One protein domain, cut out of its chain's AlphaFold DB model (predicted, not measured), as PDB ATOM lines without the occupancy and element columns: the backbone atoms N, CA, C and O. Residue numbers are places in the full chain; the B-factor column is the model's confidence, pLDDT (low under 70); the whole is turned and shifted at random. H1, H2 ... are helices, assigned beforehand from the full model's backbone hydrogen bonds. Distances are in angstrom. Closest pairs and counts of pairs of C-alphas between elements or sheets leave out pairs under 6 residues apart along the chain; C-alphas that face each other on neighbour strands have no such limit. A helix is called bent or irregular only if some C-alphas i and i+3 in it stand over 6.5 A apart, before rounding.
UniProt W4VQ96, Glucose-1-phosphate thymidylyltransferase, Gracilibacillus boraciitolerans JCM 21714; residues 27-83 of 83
ATOM      1  N   GLU A  27     209.993 128.682 173.695       97.12
ATOM      2  CA  GLU A  27     208.940 129.380 174.435       97.12
ATOM      3  C   GLU A  27     207.890 128.417 175.011       97.12
ATOM      4  O   GLU A  27     207.093 128.812 175.856       97.12
ATOM      5  N   THR A  28     207.871 127.152 174.576       97.12
ATOM      6  CA  THR A  28     206.981 126.113 175.117       97.12
ATOM      7  C   THR A  28     207.561 125.453 176.375       97.12
ATOM      8  O   THR A  28     206.810 124.897 177.169       97.12
ATOM      9  N   LEU A  29     208.875 125.531 176.616       96.50
ATOM     10  CA  LEU A  29     209.510 124.863 177.764       96.50
ATOM     11  C   LEU A  29     208.968 125.313 179.138       96.50
ATOM     12  O   LEU A  29     208.749 124.444 179.984       96.50
ATOM     13  N   PRO A  30     208.682 126.610 179.389       98.19
ATOM     14  CA  PRO A  30     208.056 127.030 180.645       98.19
ATOM     15  C   PRO A  30     206.685 126.384 180.891       98.19
ATOM     16  O   PRO A  30     206.337 126.120 182.038       98.19
ATOM     17  N   LEU A  31     205.937 126.075 179.826       98.19
ATOM     18  CA  LEU A  31     204.616 125.450 179.921       98.19
ATOM     19  C   LEU A  31     204.698 123.982 180.357       98.19
ATOM     20  O   LEU A  31     203.819 123.515 181.068       98.19
ATOM     21  N   VAL A  32     205.776 123.268 180.009       97.12
ATOM     22  CA  VAL A  32     206.031 121.919 180.548       97.12
ATOM     23  C   VAL A  32     206.221 121.990 182.063       97.12
ATOM     24  O   VAL A  32     205.643 121.202 182.805       97.12
ATOM     25  N   LYS A  33     207.002 122.966 182.543       97.25
ATOM     26  CA  LYS A  33     207.205 123.168 183.983       97.25
ATOM     27  C   LYS A  33     205.889 123.501 184.686       97.25
ATOM     28  O   LYS A  33     205.610 122.910 185.723       97.25
ATOM     29  N   GLN A  34     205.096 124.409 184.118       98.50
ATOM     30  CA  GLN A  34     203.790 124.774 184.661       98.50
ATOM     31  C   GLN A  34     202.860 123.553 184.752       98.50
ATOM     32  O   GLN A  34     202.339 123.275 185.827       98.50
ATOM     33  N   TYR A  35     202.735 122.775 183.671       98.50
ATOM     34  CA  TYR A  35     201.936 121.546 183.639       98.50
ATOM     35  C   TYR A  35     202.293 120.588 184.784       98.50
ATOM     36  O   TYR A  35     201.408 120.072 185.463       98.50
ATOM     37  N   LEU A  36     203.587 120.387 185.040       98.00
ATOM     38  CA  LEU A  36     204.055 119.530 186.131       98.00
ATOM     39  C   LEU A  36     203.787 120.135 187.518       98.00
ATOM     40  O   LEU A  36     203.432 119.412 188.445       98.00
ATOM     41  N   GLN A  37     203.937 121.453 187.675       98.38
ATOM     42  CA  GLN A  37     203.667 122.157 188.937       98.38
ATOM     43  C   GLN A  37     202.185 122.151 189.321       98.38
ATOM     44  O   GLN A  37     201.865 122.156 190.505       98.38
ATOM     45  N   GLU A  38     201.292 122.102 188.335       98.25
ATOM     46  CA  GLU A  38     199.850 121.927 188.530       98.25
ATOM     47  C   GLU A  38     199.470 120.496 188.966       98.25
ATOM     48  O   GLU A  38     198.303 120.225 189.237       98.25
ATOM     49  N   GLY A  39     200.438 119.575 189.068       98.06
ATOM     50  CA  GLY A  39     200.218 118.198 189.517       98.06
ATOM     51  C   GLY A  39     199.663 117.270 188.436       98.06
ATOM     52  O   GLY A  39     199.155 116.195 188.755       98.06
ATOM     53  N   ASN A  40     199.747 117.665 187.162       98.19
ATOM     54  CA  ASN A  40     199.299 116.827 186.054       98.19
ATOM     55  C   ASN A  40     200.223 115.608 185.840       98.19
ATOM     56  O   ASN A  40     201.365 115.571 186.301       98.19
ATOM     57  N   ASN A  41     199.734 114.604 185.106       97.19
ATOM     58  CA  ASN A  41     200.432 113.332 184.904       97.19
ATOM     59  C   ASN A  41     201.768 113.509 184.139       97.19
ATOM     60  O   ASN A  41     201.731 113.930 182.978       97.19
ATOM     61  N   PRO A  42     202.930 113.161 184.730       95.31
ATOM     62  CA  PRO A  42     204.243 113.368 184.119       95.31
ATOM     63  C   PRO A  42     204.706 112.243 183.176       95.31
ATOM     64  O   PRO A  42     205.770 112.378 182.579       95.31
ATOM     65  N   ASP A  43     203.969 111.132 183.076       92.00
ATOM     66  CA  ASP A  43     204.467 109.882 182.483       92.00
ATOM     67  C   ASP A  43     204.518 109.913 180.946       92.00
ATOM     68  O   ASP A  43     205.575 109.733 180.341       92.00
ATOM     69  N   ALA A  44     203.383 110.195 180.296       90.81
ATOM     70  CA  ALA A  44     203.276 110.180 178.838       90.81
ATOM     71  C   ALA A  44     203.052 111.587 178.253       90.81
ATOM     72  O   ALA A  44     202.151 112.307 178.698       90.81
ATOM     73  N   PRO A  45     203.771 111.970 177.177       90.00
ATOM     74  CA  PRO A  45     203.552 113.243 176.488       90.00
ATOM     75  C   PRO A  45     202.119 113.445 175.987       90.00
ATOM     76  O   PRO A  45     201.667 114.582 175.867       90.00
ATOM     77  N   GLY A  46     201.380 112.368 175.712       94.19
ATOM     78  CA  GLY A  46     199.987 112.471 175.296       94.19
ATOM     79  C   GLY A  46     199.036 112.990 176.373       94.19
ATOM     80  O   GLY A  46     197.955 113.455 176.024       94.19
ATOM     81  N   TYR A  47     199.440 113.014 177.649       96.19
ATOM     82  CA  TYR A  47     198.717 113.748 178.695       96.19
ATOM     83  C   TYR A  47     199.032 115.250 178.684       96.19
ATOM     84  O   TYR A  47     198.178 116.067 179.023       96.19
ATOM     85  N   PHE A  48     200.224 115.639 178.223       97.19
ATOM     86  CA  PHE A  48     200.624 117.042 178.127       97.19
ATOM     87  C   PHE A  48     199.946 117.774 176.961       97.19
ATOM     88  O   PHE A  48     199.495 118.905 177.124       97.19
ATOM     89  N   ILE A  49     199.836 117.147 175.784       96.88
ATOM     90  CA  ILE A  49     199.245 117.787 174.594       96.88
ATOM     91  C   ILE A  49     197.811 118.321 174.802       96.88
ATOM     92  O   ILE A  49     197.584 119.474 174.426       96.88
ATOM     93  N   PRO A  50     196.843 117.580 175.383       96.56
ATOM     94  CA  PRO A  50     195.488 118.096 175.597       96.56
ATOM     95  C   PRO A  50     195.446 119.301 176.547       96.56
ATOM     96  O   PRO A  50     194.601 120.178 176.372       96.56
ATOM     97  N   TRP A  51     196.376 119.392 177.499       97.81
ATOM     98  CA  TRP A  51     196.549 120.585 178.327       97.81
ATOM     99  C   TRP A  51     197.203 121.728 177.530       97.81
ATOM    100  O   TRP A  51     196.748 122.872 177.576       97.81
ATOM    101  N   LEU A  52     198.229 121.428 176.725       97.75
ATOM    102  CA  LEU A  52     198.979 122.426 175.956       97.75
ATOM    103  C   LEU A  52     198.108 123.154 174.922       97.75
ATOM    104  O   LEU A  52     198.265 124.364 174.756       97.75
ATOM    105  N   ILE A  53     197.180 122.458 174.253       97.44
ATOM    106  CA  ILE A  53     196.297 123.068 173.239       97.44
ATOM    107  C   ILE A  53     195.373 124.160 173.801       97.44
ATOM    108  O   ILE A  53     194.878 124.976 173.029       97.44
ATOM    109  N   GLN A  54     195.168 124.209 175.124       97.00
ATOM    110  CA  GLN A  54     194.417 125.282 175.793       97.00
ATOM    111  C   GLN A  54     195.261 126.551 176.014       97.00
ATOM    112  O   GLN A  54     194.715 127.628 176.228       97.00
ATOM    113  N   HIS A  55     196.591 126.436 175.946       97.25
ATOM    114  CA  HIS A  55     197.541 127.501 176.290       97.25
ATOM    115  C   HIS A  55     198.314 128.032 175.078       97.25
ATOM    116  O   HIS A  55     198.757 129.181 175.065       97.25
ATOM    117  N   LYS A  56     198.514 127.197 174.053       96.38
ATOM    118  CA  LYS A  56     199.275 127.538 172.850       96.38
ATOM    119  C   LYS A  56     198.716 126.799 171.641       96.38
ATOM    120  O   LYS A  56     198.292 125.652 171.734       96.38
ATOM    121  N   GLN A  57     198.780 127.435 170.471       97.25
ATOM    122  CA  GLN A  57     198.442 126.763 169.220       97.25
ATOM    123  C   GLN A  57     199.410 125.604 168.962       97.25
ATOM    124  O   GLN A  57     200.626 125.799 168.878       97.25
ATOM    125  N   VAL A  58     198.855 124.406 168.790       97.38
ATOM    126  CA  VAL A  58     199.595 123.198 168.420       97.38
ATOM    127  C   VAL A  58     199.211 122.787 167.004       97.38
ATOM    128  O   VAL A  58     198.065 122.928 166.562       97.38
ATOM    129  N   TYR A  59     200.188 122.264 166.278       97.12
ATOM    130  CA  TYR A  59     200.043 121.807 164.906       97.12
ATOM    131  C   TYR A  59     200.507 120.356 164.808       97.12
ATOM    132  O   TYR A  59     201.467 119.965 165.466       97.12
ATOM    133  N   ALA A  60     199.818 119.568 163.986       95.94
ATOM    134  CA  ALA A  60     200.225 118.212 163.649       95.94
ATOM    135  C   ALA A  60     200.895 118.213 162.272       95.94
ATOM    136  O   ALA A  60     200.454 118.922 161.365       95.94
ATOM    137  N   TYR A  61     201.934 117.398 162.120       95.00
ATOM    138  CA  TYR A  61     202.610 117.173 160.849       95.00
ATOM    139  C   TYR A  61     202.385 115.729 160.404       95.00
ATOM    140  O   TYR A  61     202.700 114.789 161.135       95.00
ATOM    141  N   LYS A  62     201.837 115.550 159.199       94.12
ATOM    142  CA  LYS A  62     201.669 114.229 158.595       94.12
ATOM    143  C   LYS A  62     202.936 113.886 157.819       94.12
ATOM    144  O   LYS A  62     203.158 114.425 156.739       94.12
ATOM    145  N   PHE A  63     203.760 113.004 158.375       91.62
ATOM    146  CA  PHE A  63     204.951 112.511 157.689       91.62
ATOM    147  C   PHE A  63     204.605 111.387 156.703       91.62
ATOM    148  O   PHE A  63     203.553 110.749 156.791       91.62
ATOM    149  N   THR A  64     205.507 111.153 155.754       92.69
ATOM    150  CA  THR A  64     205.452 110.042 154.798       92.69
ATOM    151  C   THR A  64     206.413 108.936 155.216       92.69
ATOM    152  O   THR A  64     207.487 109.223 155.741       92.69
ATOM    153  N   GLY A  65     206.062 107.684 154.927       88.62
ATOM    154  CA  GLY A  65     206.866 106.509 155.268       88.62
ATOM    155  C   GLY A  65     206.238 105.665 156.374       88.62
ATOM    156  O   GLY A  65     205.160 105.976 156.883       88.62
ATOM    157  N   PHE A  66     206.912 104.570 156.719       88.38
ATOM    158  CA  PHE A  66     206.456 103.637 157.742       88.38
ATOM    159  C   PHE A  66     207.119 103.935 159.083       88.38
ATOM    160  O   PHE A  66     208.304 104.258 159.153       88.38
ATOM    161  N   ARG A  67     206.346 103.788 160.157       90.88
ATOM    162  CA  ARG A  67     206.844 103.762 161.531       90.88
ATOM    163  C   ARG A  67     206.578 102.376 162.088       90.88
ATOM    164  O   ARG A  67     205.431 101.937 162.107       90.88
ATOM    165  N   TYR A  68     207.625 101.731 162.579       92.94
ATOM    166  CA  TYR A  68     207.516 100.473 163.299       92.94
ATOM    167  C   TYR A  68     207.535 100.759 164.798       92.94
ATOM    168  O   TYR A  68     208.428 101.446 165.295       92.94
ATOM    169  N   ASP A  69     206.515 100.287 165.507       92.94
ATOM    170  CA  ASP A  69     206.540 100.256 166.965       92.94
ATOM    171  C   ASP A  69     207.301  99.008 167.400       92.94
ATOM    172  O   ASP A  69     206.901  97.907 167.035       92.94
ATOM    173  N   ILE A  70     208.400  99.185 168.126       95.69
ATOM    174  CA  ILE A  70     209.235  98.094 168.648       95.69
ATOM    175  C   ILE A  70     209.329  98.144 170.176       95.69
ATOM    176  O   ILE A  70     210.284  97.648 170.763       95.69
ATOM    177  N   GLY A  71     208.356  98.784 170.835       93.00
ATOM    178  CA  GLY A  71     208.347  98.960 172.289       93.00
ATOM    179  C   GLY A  71     208.129  97.673 173.095       93.00
ATOM    180  O   GLY A  71     208.254  97.694 174.316       93.00
ATOM    181  N   THR A  72     207.807  96.550 172.445       96.38
ATOM    182  CA  THR A  72     207.641  95.235 173.089       96.38
ATOM    183  C   THR A  72     208.546  94.195 172.434       96.38
ATOM    184  O   THR A  72     208.849  94.298 171.248       96.38
ATOM    185  N   ILE A  73     208.934  93.146 173.172       96.88
ATOM    186  CA  ILE A  73     209.746  92.040 172.622       96.88
ATOM    187  C   ILE A  73     209.067  91.422 171.393       96.88
ATOM    188  O   ILE A  73     209.716  91.198 170.375       96.88
ATOM    189  N   GLU A  74     207.753  91.204 171.462       97.44
ATOM    190  CA  GLU A  74     206.977  90.643 170.354       97.44
ATOM    191  C   GLU A  74     207.006  91.552 169.114       97.44
ATOM    192  O   GLU A  74     207.234  91.084 167.999       97.44
ATOM    193  N   SER A  75     206.790  92.861 169.290       96.31
ATOM    194  CA  SER A  75     206.795  93.812 168.172       96.31
ATOM    195  C   SER A  75     208.192  93.987 167.573       96.31
ATOM    196  O   SER A  75     208.337  93.997 166.352       96.31
ATOM    197  N   TYR A  76     209.231  94.002 168.410       97.31
ATOM    198  CA  TYR A  76     210.626  93.983 167.982       97.31
ATOM    199  C   TYR A  76     210.957  92.746 167.132       97.31
ATOM    200  O   TYR A  76     211.479  92.882 166.026       97.31
ATOM    201  N   GLN A  77     210.601  91.545 167.599       97.88
ATOM    202  CA  GLN A  77     210.830  90.292 166.868       97.88
ATOM    203  C   GLN A  77     210.087  90.258 165.526       97.88
ATOM    204  O   GLN A  77     210.643  89.813 164.526       97.88
ATOM    205  N   LYS A  78     208.849  90.769 165.474       96.50
ATOM    206  CA  LYS A  78     208.104  90.897 164.211       96.50
ATOM    207  C   LYS A  78     208.852  91.760 163.201       96.50
ATOM    208  O   LYS A  78     208.936  91.382 162.041       96.50
ATOM    209  N   VAL A  79     209.405  92.891 163.637       96.94
ATOM    210  CA  VAL A  79     210.161  93.797 162.763       96.94
ATOM    211  C   VAL A  79     211.485  93.178 162.327       96.94
ATOM    212  O   VAL A  79     211.829  93.292 161.160       96.94
ATOM    213  N   GLN A  80     212.182  92.460 163.212       97.00
ATOM    214  CA  GLN A  80     213.391  91.705 162.857       97.00
ATOM    215  C   GLN A  80     213.151  90.654 161.765       97.00
ATOM    216  O   GLN A  80     214.058  90.371 161.009       97.00
ATOM    217  N   ASN A  81     211.950  90.081 161.652       96.19
ATOM    218  CA  ASN A  81     211.645  89.122 160.584       96.19
ATOM    219  C   ASN A  81     211.292  89.788 159.240       96.19
ATOM    220  O   ASN A  81     211.198  89.099 158.226       96.19
ATOM    221  N   LEU A  82     211.022  91.098 159.230       94.12
ATOM    222  CA  LEU A  82     210.673  91.850 158.020       94.12
ATOM    223  C   LEU A  82     211.906  92.379 157.267       94.12
ATOM    224  O   LEU A  82     211.755  92.793 156.117       94.12
ATOM    225  N   PHE A  83     213.080  92.392 157.907       90.88
ATOM    226  CA  PHE A  83     214.328  92.995 157.426       90.88
ATOM    227  C   PHE A  83     215.511  92.053 157.637       90.88
ATOM    228  O   PHE A  83     216.432  92.090 156.793       90.88
TER     229      PHE A  83
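Overview. This is residues 27 to 83 of the 83 residues of the protein "Glucose-1-phosphate thymidylyltransferase" of Gracilibacillus boraciitolerans JCM 21714 (UniProt W4VQ96). Picture two small pieces far apart, joined by a long, open loop: at one end H1 and H2 make a pair set at about right angles, and at the other end the single short helix H3 sits by itself. The stretch between the two ends, residues 53 to 72, has no named element, and its residues 59 to 67 stand free, which leaves a wide gap between the pair and H3. The printed part has 57 residues with three named helices, in the order H1, H2, H3 along the chain, and no named strand. The class is all helix, though under half of the residues, 27 of the 57, are in named elements. The whole is extended, with a radius of gyration of the C-alphas of 16.4 A, and elongated, spanning 44 by 26 by 16 A.

Arrangement. Start at the first printed residue, with H1, residues 27 to 37, and go on through a short link of 7 residues to H2, residues 45 to 52. Here you find two helices that touch, with 4 pairs of C-alphas within 8 A. Their closest C-alphas are those of Tyr 35 and Phe 48, 7.2 A apart. Their lines are about perpendicular, at 77 degrees, and their centres are 11.0 A apart. Beyond the long link of 20 residues comes H3, residues 73 to 80, which touches no helix: H1 and H3 are apart, and H2 and H3 are apart. In the backbone of H3 every O i to N i+4 pair is within hydrogen-bond range, against 6 of 7 in H1 and 2 of 4 in H2, where 3 of 5 O i to N i+3 pairs are within range.

Along the chain. Find C-alpha 27 at (208.940, 129.380, 174.435); from there H1 runs 17.0 A to C-alpha 37. H1 is irregular, but only just: C-alphas 27 and 30 are 6.7 A apart. Next look for C-alpha 45 at (203.552, 113.243, 176.488), where H2 begins; it runs 10.3 A to C-alpha 52. H2 is neither bent nor irregular, but only just: C-alphas 47 and 50 are 6.2 A apart. H3 runs 10.4 A from C-alpha 73 to C-alpha 80, which you find at (213.391, 91.705, 162.857).

Size, cuts and confidence. Look at Glu 38 and Phe 83 for the two C-alphas farthest apart, at 44.9 A. Phe 83 is the chain's last residue, and its C-alpha is 40.5 A from that of Glu 27. The printed part has no cut. Without residues 59 to 67 the remaining 48 residues still span 44 by 22 by 16 A. The mean pLDDT of the printed part is 95.7, and no printed residue is under 70.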